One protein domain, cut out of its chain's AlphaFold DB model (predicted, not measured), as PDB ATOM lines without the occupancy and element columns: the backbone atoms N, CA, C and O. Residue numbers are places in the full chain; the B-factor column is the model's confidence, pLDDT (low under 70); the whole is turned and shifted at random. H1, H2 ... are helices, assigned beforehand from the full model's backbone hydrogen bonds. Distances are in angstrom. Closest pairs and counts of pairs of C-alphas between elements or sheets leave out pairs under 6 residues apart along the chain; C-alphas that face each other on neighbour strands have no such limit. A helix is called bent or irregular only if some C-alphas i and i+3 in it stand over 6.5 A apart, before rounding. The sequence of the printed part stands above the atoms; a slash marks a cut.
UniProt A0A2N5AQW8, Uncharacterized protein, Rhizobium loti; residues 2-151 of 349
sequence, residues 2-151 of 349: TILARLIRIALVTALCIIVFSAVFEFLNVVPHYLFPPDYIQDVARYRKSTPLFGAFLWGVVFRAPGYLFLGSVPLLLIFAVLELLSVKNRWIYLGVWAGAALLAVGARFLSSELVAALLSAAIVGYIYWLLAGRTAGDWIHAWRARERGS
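Overview. This is residues 2 to 151 of the 349 residues of an uncharacterized protein of Rhizobium loti (UniProt A0A2N5AQW8). A long helix, H1, runs along the length of a loose rod; H3 and then H4 cross it on one side, and the hairpin of H5 and H6 packs on it through H6. Residues 38 to 43, by and in H2, stick out at one end of the rod, and residues 145 to 151 at the other. The printed part has 150 residues with seven named helices, H1 to H7 in chain order, and no named strand: all helix. It is loose, with a radius of gyration of the C-alphas of 18.9 A, and spans 72 by 31 by 23 A.

Along the chain. H1, residues 2 to 35, begins with C-alpha 2 at (-30.764, 13.319, -6.700) and is 48.4 A long. H2 is residues 41 to 47. H1 and H2 are only just irregular: C-alphas 29 and 32 are 6.8 A apart, 42 and 45 6.52 A. H3, residues 53 to 71, 26.0 A, has a kink of 32 degrees near residue 65. H4 is residues 73 to 85, H5 residues 91 to 106, 23.0 A, and H6 residues 113 to 132, 28.7 A. H7, residues 139 to 145, ends with C-alpha 145 at (-40.359, 19.916, -11.145).

Arrangement. H1, the hub, touches H3 with residues 15 to 31 alone, closest C-alphas Ala 23 and Gly 60, 4.2 A, at a steep tilt of 42 degrees, opposite ways. With residues 7 to 18 alone it touches H4, closest C-alphas Ala 11 and Leu 77, 6.5 A. With residues 13 to 29 alone it touches H6, closest C-alphas Leu 28 and Ala 117, 5.2 A, at a shallow tilt of 31 degrees. H5 and H6, a helical hairpin, touch, closest C-alphas Leu 95 and Gly 126, 4.7 A, at a tilt of 36 degrees, only just steep. H2 and H7 touch no helix. Every O i to N i+4 pair is within hydrogen-bond range in H4, H5, H6 and H7; 27 of 30 are in H1, 12 of 15 in H3, and 1 of 3 in H2, beside 1 of 4 O i to N i+3 pairs.

Size, cuts and confidence. The C-alphas farthest apart, Gln 42 and Glu 148, are 71.8 A apart. The printed part has no cut and no long link. Mean pLDDT of the printed part is 78.7; it is under 70 in 34 residues, among them 37 to 51 and 140 to 151.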
ATOM      1  N   THR A   2     -30.759  13.492  -5.228       68.56
ATOM      2  CA  THR A   2     -30.764  13.319  -6.700       68.56
ATOM      3  C   THR A   2     -29.505  13.849  -7.389       68.56
ATOM      4  O   THR A   2     -28.996  13.179  -8.281       68.56
ATOM      5  N   ILE A   3     -28.980  14.999  -6.948       74.94
ATOM      6  CA  ILE A   3     -27.743  15.596  -7.486       74.94
ATOM      7  C   ILE A   3     -26.536  14.697  -7.186       74.94
ATOM      8  O   ILE A   3     -25.807  14.323  -8.095       74.94
ATOM      9  N   LEU A   4     -26.387  14.260  -5.930       74.88
ATOM     10  CA  LEU A   4     -25.296  13.374  -5.512       74.88
ATOM     11  C   LEU A   4     -25.294  12.047  -6.291       74.88
ATOM     12  O   LEU A   4     -24.270  11.667  -6.842       74.88
ATOM     13  N   ALA A   5     -26.446  11.378  -6.421       75.62
ATOM     14  CA  ALA A   5     -26.544  10.134  -7.190       75.62
ATOM     15  C   ALA A   5     -26.173  10.315  -8.677       75.62
ATOM     16  O   ALA A   5     -25.662   9.389  -9.304       75.62
ATOM     17  N   ARG A   6     -26.403  11.505  -9.246       77.31
ATOM     18  CA  ARG A   6     -26.008  11.829 -10.625       77.31
ATOM     19  C   ARG A   6     -24.524  12.112 -10.757       77.31
ATOM     20  O   ARG A   6     -23.918  11.575 -11.672       77.31
ATOM     21  N   LEU A   7     -23.940  12.875  -9.837       82.62
ATOM     22  CA  LEU A   7     -22.489  13.071  -9.801       82.62
ATOM     23  C   LEU A   7     -21.764  11.732  -9.642       82.62
ATOM     24  O   LEU A   7     -20.777  11.491 -10.322       82.62
ATOM     25  N   ILE A   8     -22.313  10.820  -8.837       81.69
ATOM     26  CA  ILE A   8     -21.778   9.462  -8.695       81.69
ATOM     27  C   ILE A   8     -21.958   8.654  -9.981       81.69
ATOM     28  O   ILE A   8     -21.027   7.976 -10.398       81.69
ATOM     29  N   ARG A   9     -23.110   8.741 -10.659       85.38
ATOM     30  CA  ARG A   9     -23.287   8.107 -11.975       85.38
ATOM     31  C   ARG A   9     -22.274   8.641 -12.988       85.38
ATOM     32  O   ARG A   9     -21.657   7.840 -13.673       85.38
ATOM     33  N   ILE A  10     -22.092   9.958 -13.064       89.75
ATOM     34  CA  ILE A  10     -21.089  10.596 -13.924       89.75
ATOM     35  C   ILE A  10     -19.702  10.070 -13.558       89.75
ATOM     36  O   ILE A  10     -18.986   9.631 -14.447       89.75
ATOM     37  N   ALA A  11     -19.358  10.013 -12.270       87.38
ATOM     38  CA  ALA A  11     -18.086   9.481 -11.796       87.38
ATOM     39  C   ALA A  11     -17.846   8.026 -12.211       87.38
ATOM     40  O   ALA A  11     -16.816   7.717 -12.810       87.38
ATOM     41  N   LEU A  12     -18.814   7.150 -11.955       85.31
ATOM     42  CA  LEU A  12     -18.728   5.728 -12.280       85.31
ATOM     43  C   LEU A  12     -18.675   5.483 -13.789       85.31
ATOM     44  O   LEU A  12     -17.866   4.679 -14.244       85.31
ATOM     45  N   VAL A  13     -19.503   6.183 -14.570       89.19
ATOM     46  CA  VAL A  13     -19.513   6.053 -16.034       89.19
ATOM     47  C   VAL A  13     -18.217   6.605 -16.623       89.19
ATOM     48  O   VAL A  13     -17.637   5.955 -17.485       89.19
ATOM     49  N   THR A  14     -17.703   7.739 -16.135       92.00
ATOM     50  CA  THR A  14     -16.399   8.269 -16.564       92.00
ATOM     51  C   THR A  14     -15.281   7.282 -16.243       92.00
ATOM     52  O   THR A  14     -14.482   6.980 -17.125       92.00
ATOM     53  N   ALA A  15     -15.240   6.727 -15.027       87.25
ATOM     54  CA  ALA A  15     -14.224   5.749 -14.642       87.25
ATOM     55  C   ALA A  15     -14.288   4.481 -15.510       87.25
ATOM     56  O   ALA A  15     -13.267   4.042 -16.036       87.25
ATOM     57  N   LEU A  16     -15.491   3.940 -15.729       88.00
ATOM     58  CA  LEU A  16     -15.714   2.810 -16.631       88.00
ATOM     59  C   LEU A  16     -15.219   3.123 -18.048       88.00
ATOM     60  O   LEU A  16     -14.498   2.329 -18.643       88.00
ATOM     61  N   CYS A  17     -15.574   4.291 -18.576       91.12
ATOM     62  CA  CYS A  17     -15.168   4.735 -19.901       91.12
ATOM     63  C   CYS A  17     -13.646   4.905 -20.022       91.12
ATOM     64  O   CYS A  17     -13.087   4.506 -21.038       91.12
ATOM     65  N   ILE A  18     -12.956   5.406 -18.991       90.69
ATOM     66  CA  ILE A  18     -11.485   5.477 -18.965       90.69
ATOM     67  C   ILE A  18     -10.866   4.071 -19.014       90.69
ATOM     68  O   ILE A  18      -9.906   3.838 -19.754       90.69
ATOM     69  N   ILE A  19     -11.424   3.115 -18.267       85.38
ATOM     70  CA  ILE A  19     -10.954   1.723 -18.276       85.38
ATOM     71  C   ILE A  19     -11.143   1.100 -19.664       85.38
ATOM     72  O   ILE A  19     -10.194   0.551 -20.224       85.38
ATOM     73  N   VAL A  20     -12.337   1.242 -20.250       87.06
ATOM     74  CA  VAL A  20     -12.633   0.740 -21.602       87.06
ATOM     75  C   VAL A  20     -11.735   1.413 -22.640       87.06
ATOM     76  O   VAL A  20     -11.198   0.724 -23.500       87.06
ATOM     77  N   PHE A  21     -11.512   2.726 -22.536       93.62
ATOM     78  CA  PHE A  21     -10.609   3.464 -23.422       93.62
ATOM     79  C   PHE A  21      -9.209   2.864 -23.393       93.62
ATOM     80  O   PHE A  21      -8.660   2.555 -24.441       93.62
ATOM     81  N   SER A  22      -8.666   2.645 -22.197       89.00
ATOM     82  CA  SER A  22      -7.318   2.101 -22.016       89.00
ATOM     83  C   SER A  22      -7.181   0.704 -22.617       89.00
ATOM     84  O   SER A  22      -6.190   0.405 -23.278       89.00
ATOM     85  N   ALA A  23      -8.193  -0.142 -22.415       83.31
ATOM     86  CA  ALA A  23      -8.212  -1.511 -22.914       83.31
ATOM     87  C   ALA A  23      -8.304  -1.575 -24.446       83.31
ATOM     88  O   ALA A  23      -7.536  -2.286 -25.094       83.31
ATOM     89  N   VAL A  24      -9.233  -0.809 -25.029       88.38
ATOM     90  CA  VAL A  24      -9.438  -0.747 -26.483       88.38
ATOM     91  C   VAL A  24      -8.244  -0.088 -27.168       88.38
ATOM     92  O   VAL A  24      -7.826  -0.557 -28.222       88.38
ATOM     93  N   PHE A  25      -7.655   0.936 -26.548       91.50
ATOM     94  CA  PHE A  25      -6.468   1.612 -27.061       91.50
ATOM     95  C   PHE A  25      -5.305   0.639 -27.247       91.50
ATOM     96  O   PHE A  25      -4.765   0.547 -28.348       91.50
ATOM     97  N   GLU A  26      -4.947  -0.118 -26.205       87.06
ATOM     98  CA  GLU A  26      -3.834  -1.070 -26.292       87.06
ATOM     99  C   GLU A  26      -4.127  -2.200 -27.271       87.06
ATOM    100  O   GLU A  26      -3.269  -2.574 -28.071       87.06
ATOM    101  N   PHE A  27      -5.362  -2.703 -27.267       86.62
ATOM    102  CA  PHE A  27      -5.789  -3.703 -28.236       86.62
ATOM    103  C   PHE A  27      -5.596  -3.200 -29.676       86.62
ATOM    104  O   PHE A  27      -4.930  -3.858 -30.475       86.62
ATOM    105  N   LEU A  28      -6.118  -2.015 -30.004       87.38
ATOM    106  CA  LEU A  28      -6.018  -1.441 -31.348       87.38
ATOM    107  C   LEU A  28      -4.586  -1.065 -31.734       87.38
ATOM    108  O   LEU A  28      -4.248  -1.153 -32.911       87.38
ATOM    109  N   ASN A  29      -3.740  -0.679 -30.779       85.75
ATOM    110  CA  ASN A  29      -2.341  -0.354 -31.056       85.75
ATOM    111  C   ASN A  29      -1.528  -1.600 -31.459       85.75
ATOM    112  O   ASN A  29      -0.620  -1.537 -32.290       85.75
ATOM    113  N   VAL A  30      -1.894  -2.759 -30.910       81.94
ATOM    114  CA  VAL A  30      -1.221  -4.036 -31.172       81.94
ATOM    115  C   VAL A  30      -1.734  -4.714 -32.454       81.94
ATOM    116  O   VAL A  30      -0.963  -5.386 -33.136       81.94
ATOM    117  N   VAL A  31      -2.995  -4.502 -32.846       83.44
ATOM    118  CA  VAL A  31      -3.619  -5.139 -34.028       83.44
ATOM    119  C   VAL A  31      -2.824  -4.983 -35.343       83.44
ATOM    120  O   VAL A  31      -2.630  -6.000 -36.013       83.44
ATOM    121  N   PRO A  32      -2.319  -3.793 -35.736       80.19
ATOM    122  CA  PRO A  32      -1.550  -3.635 -36.973       80.19
ATOM    123  C   PRO A  32      -0.320  -4.545 -37.048       80.19
ATOM    124  O   PRO A  32      -0.031  -5.086 -38.109       80.19
ATOM    125  N   HIS A  33       0.344  -4.784 -35.915       73.25
ATOM    126  CA  HIS A  33       1.533  -5.633 -35.827       73.25
ATOM    127  C   HIS A  33       1.211  -7.123 -36.043       73.25
ATOM    128  O   HIS A  33       2.081  -7.894 -36.441       73.25
ATOM    129  N   TYR A  34      -0.038  -7.531 -35.799       70.94
ATOM    130  CA  TYR A  34      -0.517  -8.893 -36.042       70.94
ATOM    131  C   TYR A  34      -1.045  -9.100 -37.464       70.94
ATOM    132  O   TYR A  34      -0.890 -10.189 -38.013       70.94
ATOM    133  N   LEU A  35      -1.693  -8.083 -38.041       74.94
ATOM    134  CA  LEU A  35      -2.273  -8.161 -39.385       74.94
ATOM    135  C   LEU A  35      -1.240  -7.919 -40.491       74.94
ATOM    136  O   LEU A  35      -1.368  -8.492 -41.570       74.94
ATOM    137  N   PHE A  36      -0.215  -7.111 -40.212       73.75
ATOM    138  CA  PHE A  36       0.857  -6.769 -41.144       73.75
ATOM    139  C   PHE A  36       2.217  -7.098 -40.512       73.75
ATOM    140  O   PHE A  36       2.936  -6.191 -40.085       73.75
ATOM    141  N   PRO A  37       2.561  -8.393 -40.371       64.00
ATOM    142  CA  PRO A  37       3.860  -8.776 -39.841       64.00
ATOM    143  C   PRO A  37       4.969  -8.235 -40.761       64.00
ATOM    144  O   PRO A  37       4.847  -8.352 -41.979       64.00
ATOM    145  N   PRO A  38       6.044  -7.645 -40.215       58.66
ATOM    146  CA  PRO A  38       7.167  -7.196 -41.027       58.66
ATOM    147  C   PRO A  38       7.838  -8.394 -41.714       58.66
ATOM    148  O   PRO A  38       8.059  -9.426 -41.082       58.66
ATOM    149  N   ASP A  39       8.217  -8.239 -42.985       60.50
ATOM    150  CA  ASP A  39       8.808  -9.295 -43.831       60.50
ATOM    151  C   ASP A  39      10.182  -9.819 -43.343       60.50
ATOM    152  O   ASP A  39      10.772 -10.720 -43.943       60.50
ATOM    153  N   TYR A  40      10.716  -9.294 -42.235       54.28
ATOM    154  CA  TYR A  40      11.999  -9.710 -41.667       54.28
ATOM    155  C   TYR A  40      11.823 -10.886 -40.686       54.28
ATOM    156  O   TYR A  40      11.507 -10.728 -39.506       54.28
ATOM    157  N   ILE A  41      12.048 -12.100 -41.194       53.69
ATOM    158  CA  ILE A  41      11.714 -13.402 -40.577       53.69
ATOM    159  C   ILE A  41      12.379 -13.661 -39.202       53.69
ATOM    160  O   ILE A  41      11.898 -14.503 -38.442       53.69
ATOM    161  N   GLN A  42      13.437 -12.940 -38.815       50.75
ATOM    162  CA  GLN A  42      14.146 -13.204 -37.551       50.75
ATOM    163  C   GLN A  42      13.515 -12.573 -36.296       50.75
ATOM    164  O   GLN A  42      13.657 -13.149 -35.215       50.75
ATOM    165  N   ASP A  43      12.745 -11.486 -36.411       49.12
ATOM    166  CA  ASP A  43      12.107 -10.847 -35.242       49.12
ATOM    167  C   ASP A  43      10.688 -11.367 -34.955       49.12
ATOM    168  O   ASP A  43      10.184 -11.266 -33.830       49.12
ATOM    169  N   VAL A  44      10.059 -12.030 -35.930       47.97
ATOM    170  CA  VAL A  44       8.683 -12.543 -35.819       47.97
ATOM    171  C   VAL A  44       8.566 -13.642 -34.754       47.97
ATOM    172  O   VAL A  44       7.571 -13.701 -34.035       47.97
ATOM    173  N   ALA A  45       9.589 -14.482 -34.569       49.47
ATOM    174  CA  ALA A  45       9.564 -15.538 -33.548       49.47
ATOM    175  C   ALA A  45       9.651 -14.995 -32.108       49.47
ATOM    176  O   ALA A  45       9.151 -15.635 -31.177       49.47
ATOM    177  N   ARG A  46      10.262 -13.816 -31.920       45.75
ATOM    178  CA  ARG A  46      10.415 -13.168 -30.610       45.75
ATOM    179  C   ARG A  46       9.189 -12.306 -30.272       45.75
ATOM    180  O   ARG A  46       8.750 -12.323 -29.127       45.75
ATOM    181  N   TYR A  47       8.573 -11.669 -31.272       42.84
ATOM    182  CA  TYR A  47       7.366 -10.843 -31.104       42.84
ATOM    183  C   TYR A  47       6.057 -11.650 -31.042       42.84
ATOM    184  O   TYR A  47       5.171 -11.350 -30.247       42.84
ATOM    185  N   ARG A  48       5.937 -12.753 -31.799       43.53
ATOM    186  CA  ARG A  48       4.757 -13.646 -31.736       43.53
ATOM    187  C   ARG A  48       4.596 -14.329 -30.369       43.53
ATOM    188  O   ARG A  48       3.528 -14.855 -30.068       43.53
ATOM    189  N   LYS A  49       5.652 -14.325 -29.547       50.75
ATOM    190  CA  LYS A  49       5.662 -14.844 -28.173       50.75
ATOM    191  C   LYS A  49       5.392 -13.784 -27.097       50.75
ATOM    192  O   LYS A  49       5.133 -14.190 -25.970       50.75
ATOM    193  N   SER A  50       5.456 -12.482 -27.396       51.31
ATOM    194  CA  SER A  50       5.640 -11.465 -26.349       51.31
ATOM    195  C   SER A  50       4.368 -10.805 -25.816       51.31
ATOM    196  O   SER A  50       4.438 -10.164 -24.777       51.31
ATOM    197  N   THR A  51       3.194 -10.938 -26.443       54.75
ATOM    198  CA  THR A  51       1.922 -10.561 -25.783       54.75
ATOM    199  C   THR A  51       0.720 -11.026 -26.604       54.75
ATOM    200  O   THR A  51       0.464 -10.449 -27.663       54.75
ATOM    201  N   PRO A  52      -0.059 -12.038 -26.171       71.94
ATOM    202  CA  PRO A  52      -1.304 -12.385 -26.859       71.94
ATOM    203  C   PRO A  52      -2.232 -11.158 -26.906       71.94
ATOM    204  O   PRO A  52      -2.190 -10.334 -25.996       71.94
ATOM    205  N   LEU A  53      -3.103 -11.037 -27.916       72.56
ATOM    206  CA  LEU A  53      -4.069  -9.920 -28.034       72.56
ATOM    207  C   LEU A  53      -4.868  -9.680 -26.737       72.56
ATOM    208  O   LEU A  53      -5.152  -8.545 -26.361       72.56
ATOM    209  N   PHE A  54      -5.172 -10.760 -26.013       72.81
ATOM    210  CA  PHE A  54      -5.791 -10.709 -24.689       72.81
ATOM    211  C   PHE A  54      -4.888 -10.070 -23.615       72.81
ATOM    212  O   PHE A  54      -5.367  -9.338 -22.755       72.81
ATOM    213  N   GLY A  55      -3.576 -10.307 -23.684       72.00
ATOM    214  CA  GLY A  55      -2.574  -9.681 -22.824       72.00
ATOM    215  C   GLY A  55      -2.468  -8.172 -23.042       72.00
ATOM    216  O   GLY A  55      -2.400  -7.440 -22.064       72.00
ATOM    217  N   ALA A  56      -2.557  -7.693 -24.287       72.44
ATOM    218  CA  ALA A  56      -2.593  -6.255 -24.585       72.44
ATOM    219  C   ALA A  56      -3.849  -5.577 -24.005       72.44
ATOM    220  O   ALA A  56      -3.768  -4.519 -23.382       72.44
ATOM    221  N   PHE A  57      -5.008  -6.230 -24.129       74.62
ATOM    222  CA  PHE A  57      -6.246  -5.758 -23.505       74.62
ATOM    223  C   PHE A  57      -6.111  -5.668 -21.975       74.62
ATOM    224  O   PHE A  57      -6.437  -4.639 -21.376       74.62
ATOM    225  N   LEU A  58      -5.591  -6.725 -21.340       71.88
ATOM    226  CA  LEU A  58      -5.379  -6.761 -19.892       71.88
ATOM    227  C   LEU A  58      -4.353  -5.710 -19.445       71.88
ATOM    228  O   LEU A  58      -4.556  -5.056 -18.424       71.88
ATOM    229  N   TRP A  59      -3.298  -5.495 -20.231       72.25
ATOM    230  CA  TRP A  59      -2.290  -4.466 -19.984       72.25
ATOM    231  C   TRP A  59      -2.908  -3.067 -19.929       72.25
ATOM    232  O   TRP A  59      -2.673  -2.313 -18.980       72.25
ATOM    233  N   GLY A  60      -3.777  -2.752 -20.893       70.31
ATOM    234  CA  GLY A  60      -4.519  -1.494 -20.920       70.31
ATOM    235  C   GLY A  60      -5.383  -1.293 -19.676       70.31
ATOM    236  O   GLY A  60      -5.356  -0.220 -19.074       70.31
ATOM    237  N   VAL A  61      -6.103  -2.330 -19.238       70.19
ATOM    238  CA  VAL A  61      -6.950  -2.271 -18.033       70.19
ATOM    239  C   VAL A  61      -6.126  -2.112 -16.754       70.19
ATOM    240  O   VAL A  61      -6.507  -1.337 -15.879       70.19
ATOM    241  N   VAL A  62      -5.028  -2.854 -16.615       69.81
ATOM    242  CA  VAL A  62      -4.330  -2.976 -15.327       69.81
ATOM    243  C   VAL A  62      -3.275  -1.894 -15.128       69.81
ATOM    244  O   VAL A  62      -3.167  -1.362 -14.029       69.81
ATOM    245  N   PHE A  63      -2.522  -1.537 -16.167       68.50
ATOM    246  CA  PHE A  63      -1.385  -0.620 -16.033       68.50
ATOM    247  C   PHE A  63      -1.683   0.784 -16.524       68.50
ATOM    248  O   PHE A  63      -1.273   1.766 -15.905       68.50
ATOM    249  N   ARG A  64      -2.426   0.892 -17.625       74.56
ATOM    250  CA  ARG A  64      -2.666   2.181 -18.275       74.56
ATOM    251  C   ARG A  64      -3.892   2.897 -17.716       74.56
ATOM    252  O   ARG A  64      -3.831   4.102 -17.468       74.56
ATOM    253  N   ALA A  65      -4.966   2.156 -17.434       75.31
ATOM    254  CA  ALA A  65      -6.187   2.729 -16.878       75.31
ATOM    255  C   ALA A  65      -5.981   3.450 -15.540       75.31
ATOM    256  O   ALA A  65      -6.535   4.539 -15.413       75.31
ATOM    257  N   PRO A  66      -5.180   2.954 -14.571       77.31
ATOM    258  CA  PRO A  66      -4.899   3.714 -13.358       77.31
ATOM    259  C   PRO A  66      -4.294   5.081 -13.676       77.31
ATOM    260  O   PRO A  66      -4.833   6.089 -13.237       77.31
ATOM    261  N   GLY A  67      -3.262   5.147 -14.528       71.75
ATOM    262  CA  GLY A  67      -2.647   6.414 -14.945       71.75
ATOM    263  C   GLY A  67      -3.658   7.410 -15.525       71.75
ATOM    264  O   GLY A  67      -3.686   8.579 -15.133       71.75
ATOM    265  N   TYR A  68      -4.552   6.942 -16.398       81.12
ATOM    266  CA  TYR A  68      -5.619   7.775 -16.964       81.12
ATOM    267  C   TYR A  68      -6.724   8.123 -15.962       81.12
ATOM    268  O   TYR A  68      -7.281   9.217 -16.029       81.12
ATOM    269  N   LEU A  69      -7.023   7.248 -15.004       77.44
ATOM    270  CA  LEU A  69      -7.935   7.547 -13.902       77.44
ATOM    271  C   LEU A  69      -7.340   8.600 -12.960       77.44
ATOM    272  O   LEU A  69      -8.085   9.426 -12.447       77.44
ATOM    273  N   PHE A  70      -6.022   8.622 -12.765       70.12
ATOM    274  CA  PHE A  70      -5.351   9.606 -11.914       70.12
ATOM    275  C   PHE A  70      -5.264  10.988 -12.570       70.12
ATOM    276  O   PHE A  70      -5.594  11.986 -11.935       70.12
ATOM    277  N   LEU A  71      -4.854  11.055 -13.840       73.38
ATOM    278  CA  LEU A  71      -4.601  12.329 -14.528       73.38
ATOM    279  C   LEU A  71      -5.818  12.849 -15.304       73.38
ATOM    280  O   LEU A  71      -6.040  14.055 -15.390       73.38
ATOM    281  N   GLY A  72      -6.613  11.946 -15.878       74.44
ATOM    282  CA  GLY A  72      -7.708  12.285 -16.787       74.44
ATOM    283  C   GLY A  72      -9.079  12.386 -16.130       74.44
ATOM    284  O   GLY A  72      -9.950  13.069 -16.668       74.44
ATOM    285  N   SER A  73      -9.305  11.743 -14.976       81.62
ATOM    286  CA  SER A  73     -10.656  11.685 -14.404       81.62
ATOM    287  C   SER A  73     -11.137  13.056 -13.922       81.62
ATOM    288  O   SER A  73     -12.223  13.469 -14.305       81.62
ATOM    289  N   VAL A  74     -10.331  13.815 -13.177       81.06
ATOM    290  CA  VAL A  74     -10.719  15.130 -12.628       81.06
ATOM    291  C   VAL A  74     -11.174  16.139 -13.701       81.06
ATOM    292  O   VAL A  74     -12.299  16.634 -13.583       81.06
ATOM    293  N   PRO A  75     -10.394  16.435 -14.765       82.44
ATOM    294  CA  PRO A  75     -10.835  17.380 -15.793       82.44
ATOM    295  C   PRO A  75     -12.065  16.875 -16.558       82.44
ATOM    296  O   PRO A  75     -12.984  17.654 -16.815       82.44
ATOM    297  N   LEU A  76     -12.142  15.573 -16.862       89.44
ATOM    298  CA  LEU A  76     -13.311  14.992 -17.529       89.44
ATOM    299  C   LEU A  76     -14.566  15.065 -16.657       89.44
ATOM    300  O   LEU A  76     -15.640  15.391 -17.157       89.44
ATOM    301  N   LEU A  77     -14.448  14.805 -15.356       87.44
ATOM    302  CA  LEU A  77     -15.565  14.898 -14.419       87.44
ATOM    303  C   LEU A  77     -16.094  16.321 -14.310       87.44
ATOM    304  O   LEU A  77     -17.309  16.501 -14.301       87.44
ATOM    305  N   LEU A  78     -15.208  17.317 -14.278       82.69
ATOM    306  CA  LEU A  78     -15.608  18.720 -14.257       82.69
ATOM    307  C   LEU A  78     -16.345  19.097 -15.547       82.69
ATOM    308  O   LEU A  78     -17.444  19.645 -15.482       82.69
ATOM    309  N   ILE A  79     -15.797  18.731 -16.711       89.81
ATOM    310  CA  ILE A  79     -16.434  18.981 -18.012       89.81
ATOM    311  C   ILE A  79     -17.803  18.297 -18.086       89.81
ATOM    312  O   ILE A  79     -18.795  18.944 -18.419       89.81
ATOM    313  N   PHE A  80     -17.899  17.011 -17.743       92.19
ATOM    314  CA  PHE A  80     -19.165  16.281 -17.812       92.19
ATOM    315  C   PHE A  80     -20.184  16.750 -16.772       92.19
ATOM    316  O   PHE A  80     -21.376  16.772 -17.073       92.19
ATOM    317  N   ALA A  81     -19.750  17.190 -15.588       86.69
ATOM    318  CA  ALA A  81     -20.637  17.827 -14.620       86.69
ATOM    319  C   ALA A  81     -21.210  19.144 -15.166       86.69
ATOM    320  O   ALA A  81     -22.410  19.384 -15.035       86.69
ATOM    321  N   VAL A  82     -20.394  19.965 -15.839       86.94
ATOM    322  CA  VAL A  82     -20.862  21.193 -16.504       86.94
ATOM    323  C   VAL A  82     -21.826  20.868 -17.649       86.94
ATOM    324  O   VAL A  82     -22.889  21.479 -17.735       86.94
ATOM    325  N   LEU A  83     -21.517  19.879 -18.492       90.44
ATOM    326  CA  LEU A  83     -22.409  19.455 -19.580       90.44
ATOM    327  C   LEU A  83     -23.754  18.922 -19.061       90.44
ATOM    328  O   LEU A  83     -24.798  19.214 -19.651       90.44
ATOM    329  N   GLU A  84     -23.746  18.195 -17.942       88.25
ATOM    330  CA  GLU A  84     -24.957  17.734 -17.257       88.25
ATOM    331  C   GLU A  84     -25.787  18.913 -16.722       88.25
ATOM    332  O   GLU A  84     -27.010  18.926 -16.883       88.25
ATOM    333  N   LEU A  85     -25.138  19.913 -16.110       83.38
ATOM    334  CA  LEU A  85     -25.791  21.124 -15.596       83.38
ATOM    335  C   LEU A  85     -26.423  21.947 -16.726       83.38
ATOM    336  O   LEU A  85     -27.566  22.389 -16.606       83.38
ATOM    337  N   LEU A  86     -25.713  22.082 -17.846       88.69
ATOM    338  CA  LEU A  86     -26.191  22.755 -19.056       88.69
ATOM    339  C   LEU A  86     -27.203  21.920 -19.854       88.69
ATOM    340  O   LEU A  86     -27.698  22.379 -20.881       88.69
ATOM    341  N   SER A  87     -27.539  20.709 -19.394       89.12
ATOM    342  CA  SER A  87     -28.514  19.822 -20.043       89.12
ATOM    343  C   SER A  87     -28.158  19.490 -21.500       89.12
ATOM    344  O   SER A  87     -29.032  19.325 -22.357       89.12
ATOM    345  N   VAL A  88     -26.863  19.388 -21.801       91.31
ATOM    346  CA  VAL A  88     -26.370  19.149 -23.159       91.31
ATOM    347  C   VAL A  88     -26.539  17.674 -23.522       91.31
ATOM    348  O   VAL A  88     -25.842  16.805 -23.003       91.31
ATOM    349  N   LYS A  89     -27.436  17.388 -24.472       92.38
ATOM    350  CA  LYS A  89     -27.723  16.019 -24.959       92.38
ATOM    351  C   LYS A  89     -27.048  15.668 -26.288       92.38
ATOM    352  O   LYS A  89     -27.171  14.540 -26.765       92.38
ATOM    353  N   ASN A  90     -26.359  16.623 -26.912       94.94
ATOM    354  CA  ASN A  90     -25.772  16.440 -28.237       94.94
ATOM    355  C   ASN A  90     -24.590  15.456 -28.191       94.94
ATOM    356  O   ASN A  90     -23.552  15.755 -27.602       94.94
ATOM    357  N   ARG A  91     -24.729  14.308 -28.867       95.06
ATOM    358  CA  ARG A  91     -23.707  13.247 -28.938       95.06
ATOM    359  C   ARG A  91     -22.344  13.733 -29.435       95.06
ATOM    360  O   ARG A  91     -21.320  13.250 -28.965       95.06
ATOM    361  N   TRP A  92     -22.325  14.702 -30.350       96.06
ATOM    362  CA  TRP A  92     -21.090  15.192 -30.964       96.06
ATOM    363  C   TRP A  92     -20.190  15.929 -29.972       96.06
ATOM    364  O   TRP A  92     -18.974  15.861 -30.094       96.06
ATOM    365  N   ILE A  93     -20.776  16.564 -28.952       95.06
ATOM    366  CA  ILE A  93     -20.011  17.250 -27.907       95.06
ATOM    367  C   ILE A  93     -19.268  16.230 -27.040       95.06
ATOM    368  O   ILE A  93     -18.076  16.388 -26.804       95.06
ATOM    369  N   TYR A  94     -19.927  15.139 -26.633       92.94
ATOM    370  CA  TYR A  94     -19.278  14.068 -25.867       92.94
ATOM    371  C   TYR A  94     -18.165  13.391 -26.674       92.94
ATOM    372  O   TYR A  94     -17.081  13.165 -26.141       92.94
ATOM    373  N   LEU A  95     -18.397  13.128 -27.965       94.44
ATOM    374  CA  LEU A  95     -17.357  12.619 -28.867       94.44
ATOM    375  C   LEU A  95     -16.171  13.588 -28.969       94.44
ATOM    376  O   LEU A  95     -15.029  13.151 -28.878       94.44
ATOM    377  N   GLY A  96     -16.432  14.894 -29.094       95.88
ATOM    378  CA  GLY A  96     -15.394  15.926 -29.137       95.88
ATOM    379  C   GLY A  96     -14.561  15.998 -27.855       95.88
ATOM    380  O   GLY A  96     -13.338  16.063 -27.931       95.88
ATOM    381  N   VAL A  97     -15.199  15.911 -26.681       95.75
ATOM    382  CA  VAL A  97     -14.501  15.880 -25.380       95.75
ATOM    383  C   VAL A  97     -13.579  14.662 -25.284       95.75
ATOM    384  O   VAL A  97     -12.414  14.805 -24.920       95.75
ATOM    385  N   TRP A  98     -14.068  13.475 -25.652       96.00
ATOM    386  CA  TRP A  98     -13.256  12.255 -25.627       96.00
ATOM    387  C   TRP A  98     -12.132  12.269 -26.667       96.00
ATOM    388  O   TRP A  98     -11.024  11.842 -26.355       96.00
ATOM    389  N   ALA A  99     -12.375  12.798 -27.869       94.50
ATOM    390  CA  ALA A  99     -11.337  12.971 -28.883       94.50
ATOM    391  C   ALA A  99     -10.243  13.941 -28.408       94.50
ATOM    392  O   ALA A  99      -9.061  13.626 -28.514       94.50
ATOM    393  N   GLY A 100     -10.624  15.075 -27.811       92.50
ATOM    394  CA  GLY A 100      -9.683  16.023 -27.212       92.50
ATOM    395  C   GLY A 100      -8.856  15.394 -26.087       92.50
ATOM    396  O   GLY A 100      -7.635  15.535 -26.067       92.50
ATOM    397  N   ALA A 101      -9.494  14.633 -25.194       91.12
ATOM    398  CA  ALA A 101      -8.801  13.913 -24.125       91.12
ATOM    399  C   ALA A 101      -7.819  12.858 -24.667       91.12
ATOM    400  O   ALA A 101      -6.708  12.732 -24.157       91.12
ATOM    401  N   ALA A 102      -8.195  12.136 -25.722       89.94
ATOM    402  CA  ALA A 102      -7.332  11.145 -26.355       89.94
ATOM    403  C   ALA A 102      -6.125  11.777 -27.068       89.94
ATOM    404  O   ALA A 102      -5.015  11.260 -26.954       89.94
ATOM    405  N   LEU A 103      -6.316  12.925 -27.729       89.94
ATOM    406  CA  LEU A 103      -5.219  13.707 -28.311       89.94
ATOM    407  C   LEU A 103      -4.231  14.177 -27.236       89.94
ATOM    408  O   LEU A 103      -3.021  14.057 -27.413       89.94
ATOM    409  N   LEU A 104      -4.738  14.651 -26.093       87.50
ATOM    410  CA  LEU A 104      -3.896  15.023 -24.952       87.50
ATOM    411  C   LEU A 104      -3.143  13.816 -24.374       87.50
ATOM    412  O   LEU A 104      -1.982  13.949 -23.997       87.50
ATOM    413  N   ALA A 105      -3.775  12.640 -24.334       83.25
ATOM    414  CA  ALA A 105      -3.177  11.426 -23.782       83.25
ATOM    415  C   ALA A 105      -2.032  10.847 -24.636       83.25
ATOM    416  O   ALA A 105      -1.131  10.220 -24.081       83.25
ATOM    417  N   VAL A 106      -2.062  11.030 -25.961       83.12
ATOM    418  CA  VAL A 106      -0.994  10.574 -26.881       83.12
ATOM    419  C   VAL A 106       0.068  11.661 -27.116       83.12
ATOM    420  O   VAL A 106       1.206  11.360 -27.484       83.12
ATOM    421  N   GLY A 107      -0.265  12.928 -26.855       76.62
ATOM    422  CA  GLY A 107       0.585  14.073 -27.173       76.62
ATOM    423  C   GLY A 107       0.582  14.396 -28.673       76.62
ATOM    424  O   GLY A 107      -0.002  13.679 -29.481       76.62
ATOM    425  N   ALA A 108       1.242  15.490 -29.070       62.22
ATOM    426  CA  ALA A 108       1.262  16.016 -30.447       62.22
ATOM    427  C   ALA A 108       2.068  15.158 -31.458       62.22
ATOM    428  O   ALA A 108       2.772  15.681 -32.322       62.22
ATOM    429  N   ARG A 109       2.000  13.828 -31.357       66.38
ATOM    430  CA  ARG A 109       2.616  12.881 -32.293       66.38
ATOM    431  C   ARG A 109       1.636  12.597 -33.431       66.38
ATOM    432  O   ARG A 109       0.903  11.617 -33.416       66.38
ATOM    433  N   PHE A 110       1.608  13.492 -34.414       57.69
ATOM    434  CA  PHE A 110       0.567  13.550 -35.450       57.69
ATOM    435  C   PHE A 110       0.560  12.409 -36.491       57.69
ATOM    436  O   PHE A 110      -0.323  12.391 -37.343       57.69
ATOM    437  N   LEU A 111       1.498  11.453 -36.453       61.97
ATOM    438  CA  LEU A 111       1.686  10.459 -37.527       61.97
ATOM    439  C   LEU A 111       1.945   9.018 -37.043       61.97
ATOM    440  O   LEU A 111       2.438   8.196 -37.811       61.97
ATOM    441  N   SER A 112       1.629   8.677 -35.791       75.19
ATOM    442  CA  SER A 112       1.815   7.312 -35.275       75.19
ATOM    443  C   SER A 112       0.541   6.461 -35.375       75.19
ATOM    444  O   SER A 112      -0.579   6.970 -35.310       75.19
ATOM    445  N   SER A 113       0.702   5.135 -35.472       80.88
ATOM    446  CA  SER A 113      -0.394   4.153 -35.329       80.88
ATOM    447  C   SER A 113      -1.171   4.334 -34.018       80.88
ATOM    448  O   SER A 113      -2.375   4.084 -33.957       80.88
ATOM    449  N   GLU A 114      -0.494   4.848 -32.990       82.75
ATOM    450  CA  GLU A 114      -1.065   5.201 -31.692       82.75
ATOM    451  C   GLU A 114      -2.160   6.271 -31.811       82.75
ATOM    452  O   GLU A 114      -3.169   6.188 -31.116       82.75
ATOM    453  N   LEU A 115      -2.016   7.254 -32.709       88.00
ATOM    454  CA  LEU A 115      -3.020   8.306 -32.896       88.00
ATOM    455  C   LEU A 115      -4.333   7.731 -33.435       88.00
ATOM    456  O   LEU A 115      -5.415   8.068 -32.951       88.00
ATOM    457  N   VAL A 116      -4.241   6.833 -34.417       89.62
ATOM    458  CA  VAL A 116      -5.412   6.169 -35.004       89.62
ATOM    459  C   VAL A 116      -6.099   5.297 -33.953       89.62
ATOM    460  O   VAL A 116      -7.318   5.389 -33.781       89.62
ATOM    461  N   ALA A 117      -5.326   4.514 -33.194       89.31
ATOM    462  CA  ALA A 117      -5.846   3.705 -32.091       89.31
ATOM    463  C   ALA A 117      -6.536   4.568 -31.017       89.31
ATOM    464  O   ALA A 117      -7.631   4.226 -30.561       89.31
ATOM    465  N   ALA A 118      -5.952   5.715 -30.656       92.19
ATOM    466  CA  ALA A 118      -6.533   6.667 -29.711       92.19
ATOM    467  C   ALA A 118      -7.848   7.266 -30.197       92.19
ATOM    468  O   ALA A 118      -8.822   7.254 -29.444       92.19
ATOM    469  N   LEU A 119      -7.915   7.748 -31.438       94.00
ATOM    470  CA  LEU A 119      -9.132   8.361 -31.973       94.00
ATOM    471  C   LEU A 119     -10.276   7.349 -32.116       94.00
ATOM    472  O   LEU A 119     -11.415   7.662 -31.768       94.00
ATOM    473  N   LEU A 120      -9.981   6.121 -32.556       93.94
ATOM    474  CA  LEU A 120     -10.978   5.049 -32.625       93.94
ATOM    475  C   LEU A 120     -11.486   4.662 -31.231       93.94
ATOM    476  O   LEU A 120     -12.696   4.576 -31.014       93.94
ATOM    477  N   SER A 121     -10.578   4.503 -30.265       92.94
ATOM    478  CA  SER A 121     -10.938   4.215 -28.870       92.94
ATOM    479  C   SER A 121     -11.778   5.339 -28.265       92.94
ATOM    480  O   SER A 121     -12.787   5.079 -27.610       92.94
ATOM    481  N   ALA A 122     -11.413   6.595 -28.533       95.38
ATOM    482  CA  ALA A 122     -12.143   7.776 -28.085       95.38
ATOM    483  C   ALA A 122     -13.552   7.848 -28.680       95.38
ATOM    484  O   ALA A 122     -14.499   8.174 -27.967       95.38
ATOM    485  N   ALA A 123     -13.709   7.513 -29.962       96.00
ATOM    486  CA  ALA A 123     -15.011   7.488 -30.619       96.00
ATOM    487  C   ALA A 123     -15.930   6.419 -30.005       96.00
ATOM    488  O   ALA A 123     -17.081   6.715 -29.668       96.00
ATOM    489  N   ILE A 124     -15.410   5.203 -29.796       93.12
ATOM    490  CA  ILE A 124     -16.143   4.099 -29.157       93.12
ATOM    491  C   ILE A 124     -16.589   4.513 -27.752       93.12
ATOM    492  O   ILE A 124     -17.772   4.436 -27.410       93.12
ATOM    493  N   VAL A 125     -15.653   5.002 -26.941       94.88
ATOM    494  CA  VAL A 125     -15.915   5.343 -25.543       94.88
ATOM    495  C   VAL A 125     -16.796   6.576 -25.404       94.88
ATOM    496  O   VAL A 125     -17.693   6.577 -24.564       94.88
ATOM    497  N   GLY A 126     -16.615   7.594 -26.243       93.75
ATOM    498  CA  GLY A 126     -17.469   8.777 -26.243       93.75
ATOM    499  C   GLY A 126     -18.914   8.457 -26.616       93.75
ATOM    500  O   GLY A 126     -19.839   9.002 -26.009       93.75
ATOM    501  N   TYR A 127     -19.124   7.512 -27.535       94.00
ATOM    502  CA  TYR A 127     -20.460   7.019 -27.853       94.00
ATOM    503  C   TYR A 127     -21.080   6.226 -26.691       94.00
ATOM    504  O   TYR A 127     -22.226   6.486 -26.316       94.00
ATOM    505  N   ILE A 128     -20.315   5.319 -26.069       88.19
ATOM    506  CA  ILE A 128     -20.749   4.565 -24.878       88.19
ATOM    507  C   ILE A 128     -21.102   5.521 -23.731       88.19
ATOM    508  O   ILE A 128     -22.161   5.385 -23.117       88.19
ATOM    509  N   TYR A 129     -20.264   6.526 -23.470       92.81
ATOM    510  CA  TYR A 129     -20.507   7.532 -22.440       92.81
ATOM    511  C   TYR A 129     -21.817   8.282 -22.693       92.81
ATOM    512  O   TYR A 129     -22.649   8.438 -21.793       92.81
ATOM    513  N   TRP A 130     -22.027   8.733 -23.931       94.56
ATOM    514  CA  TRP A 130     -23.258   9.415 -24.309       94.56
ATOM    515  C   TRP A 130     -24.488   8.522 -24.097       94.56
ATOM    516  O   TRP A 130     -25.477   8.988 -23.532       94.56
ATOM    517  N   LEU A 131     -24.428   7.238 -24.462       89.06
ATOM    518  CA  LEU A 131     -25.520   6.292 -24.205       89.06
ATOM    519  C   LEU A 131     -25.803   6.119 -22.706       89.06
ATOM    520  O   LEU A 131     -26.965   6.127 -22.293       89.06
ATOM    521  N   LEU A 132     -24.753   5.972 -21.896       84.12
ATOM    522  CA  LEU A 132     -24.859   5.631 -20.477       84.12
ATOM    523  C   LEU A 132     -25.137   6.822 -19.561       84.12
ATOM    524  O   LEU A 132     -25.684   6.610 -18.478       84.12
ATOM    525  N   ALA A 133     -24.778   8.046 -19.946       88.56
ATOM    526  CA  ALA A 133     -24.956   9.251 -19.132       88.56
ATOM    527  C   ALA A 133     -25.566  10.409 -19.939       88.56
ATOM    528  O   ALA A 133     -26.648  10.893 -19.590       88.56
ATOM    529  N   GLY A 134     -24.927  10.794 -21.048       84.56
ATOM    530  CA  GLY A 134     -25.235  12.028 -21.784       84.56
ATOM    531  C   GLY A 134     -26.646  12.116 -22.383       84.56
ATOM    532  O   GLY A 134     -27.240  13.192 -22.409       84.56
ATOM    533  N   ARG A 135     -27.248  10.997 -22.807       88.94
ATOM    534  CA  ARG A 135     -28.615  10.965 -23.364       88.94
ATOM    535  C   ARG A 135     -29.669  11.433 -22.357       88.94
ATOM    536  O   ARG A 135     -30.694  11.979 -22.755       88.94
ATOM    537  N   THR A 136     -29.402  11.226 -21.068       84.69
ATOM    538  CA  THR A 136     -30.304  11.577 -19.958       84.69
ATOM    539  C   THR A 136     -29.910  12.869 -19.230       84.69
ATOM    540  O   THR A 136     -30.449  13.176 -18.156       84.69
ATOM    541  N   ALA A 137     -28.947  13.609 -19.791       84.88
ATOM    542  CA  ALA A 137     -28.490  14.872 -19.235       84.88
ATOM    543  C   ALA A 137     -29.641  15.884 -19.198       84.88
ATOM    544  O   ALA A 137     -30.396  16.014 -20.159       84.88
ATOM    545  N   GLY A 138     -29.823  16.571 -18.069       75.56
ATOM    546  CA  GLY A 138     -30.870  17.592 -17.916       75.56
ATOM    547  C   GLY A 138     -32.299  17.091 -17.672       75.56
ATOM    548  O   GLY A 138     -33.138  17.860 -17.205       75.56
ATOM    549  N   ASP A 139     -32.589  15.797 -17.857       79.88
ATOM    550  CA  ASP A 139     -33.939  15.243 -17.619       79.88
ATOM    551  C   ASP A 139     -34.410  15.401 -16.163       79.88
ATOM    552  O   ASP A 139     -35.607  15.355 -15.871       79.88
ATOM    553  N   TRP A 140     -33.483  15.626 -15.222       68.62
ATOM    554  CA  TRP A 140     -33.853  15.912 -13.838       68.62
ATOM    555  C   TRP A 140     -34.525  17.256 -13.651       68.62
ATOM    556  O   TRP A 140     -35.303  17.359 -12.720       68.62
ATOM    557  N   ILE A 141     -34.250  18.275 -14.464       64.38
ATOM    558  CA  ILE A 141     -34.859  19.593 -14.247       64.38
ATOM    559  C   ILE A 141     -36.375  19.478 -14.453       64.38
ATOM    560  O   ILE A 141     -37.158  20.040 -13.690       64.38
ATOM    561  N   HIS A 142     -36.787  18.649 -15.413       63.62
ATOM    562  CA  HIS A 142     -38.187  18.317 -15.659       63.62
ATOM    563  C   HIS A 142     -38.743  17.318 -14.631       63.62
ATOM    564  O   HIS A 142     -39.832  17.535 -14.107       63.62
ATOM    565  N   ALA A 143     -37.993  16.270 -14.269       61.66
ATOM    566  CA  ALA A 143     -38.445  15.277 -13.287       61.66
ATOM    567  C   ALA A 143     -38.492  15.806 -11.836       61.66
ATOM    568  O   ALA A 143     -39.315  15.354 -11.045       61.66
ATOM    569  N   TRP A 144     -37.627  16.759 -11.480       58.47
ATOM    570  CA  TRP A 144     -37.588  17.437 -10.180       58.47
ATOM    571  C   TRP A 144     -38.746  18.421 -10.037       58.47
ATOM    572  O   TRP A 144     -39.373  18.453  -8.984       58.47
ATOM    573  N   ARG A 145     -39.111  19.134 -11.114       61.91
ATOM    574  CA  ARG A 145     -40.359  19.916 -11.145       61.91
ATOM    575  C   ARG A 145     -41.614  19.042 -11.035       61.91
ATOM    576  O   ARG A 145     -42.653  19.552 -10.645       61.91
ATOM    577  N   ALA A 146     -41.528  17.752 -11.372       62.50
ATOM    578  CA  ALA A 146     -42.684  16.864 -11.493       62.50
ATOM    579  C   ALA A 146     -42.899  15.879 -10.328       62.50
ATOM    580  O   ALA A 146     -43.875  15.131 -10.373       62.50
ATOM    581  N   ARG A 147     -42.033  15.800  -9.303       54.91
ATOM    582  CA  ARG A 147     -42.208  14.774  -8.252       54.91
ATOM    583  C   ARG A 147     -41.830  15.214  -6.838       54.91
ATOM    584  O   ARG A 147     -40.670  15.155  -6.432       54.91
ATOM    585  N   GLU A 148     -42.875  15.539  -6.073       56.66
ATOM    586  CA  GLU A 148     -42.975  15.277  -4.636       56.66
ATOM    587  C   GLU A 148     -42.898  13.765  -4.334       56.66
ATOM    588  O   GLU A 148     -43.335  12.933  -5.127       56.66
ATOM    589  N   ARG A 149     -42.354  13.452  -3.147       59.00
ATOM    590  CA  ARG A 149     -42.518  12.233  -2.324       59.00
ATOM    591  C   ARG A 149     -42.499  10.869  -3.044       59.00
ATOM    592  O   ARG A 149     -43.484  10.400  -3.595       59.00
ATOM    593  N   GLY A 150     -41.390  10.144  -2.883       49.78
ATOM    594  CA  GLY A 150     -41.321   8.708  -3.170       49.78
ATOM    595  C   GLY A 150     -40.074   8.067  -2.569       49.78
ATOM    596  O   GLY A 150     -38.999   8.103  -3.168       49.78
ATOM    597  N   SER A 151     -40.218   7.524  -1.361       52.44
ATOM    598  CA  SER A 151     -39.196   6.807  -0.597       52.44
ATOM    599  C   SER A 151     -38.899   5.441  -1.218       52.44
ATOM    600  O   SER A 151     -39.766   4.574  -1.269       52.44
TER     601      SER A 151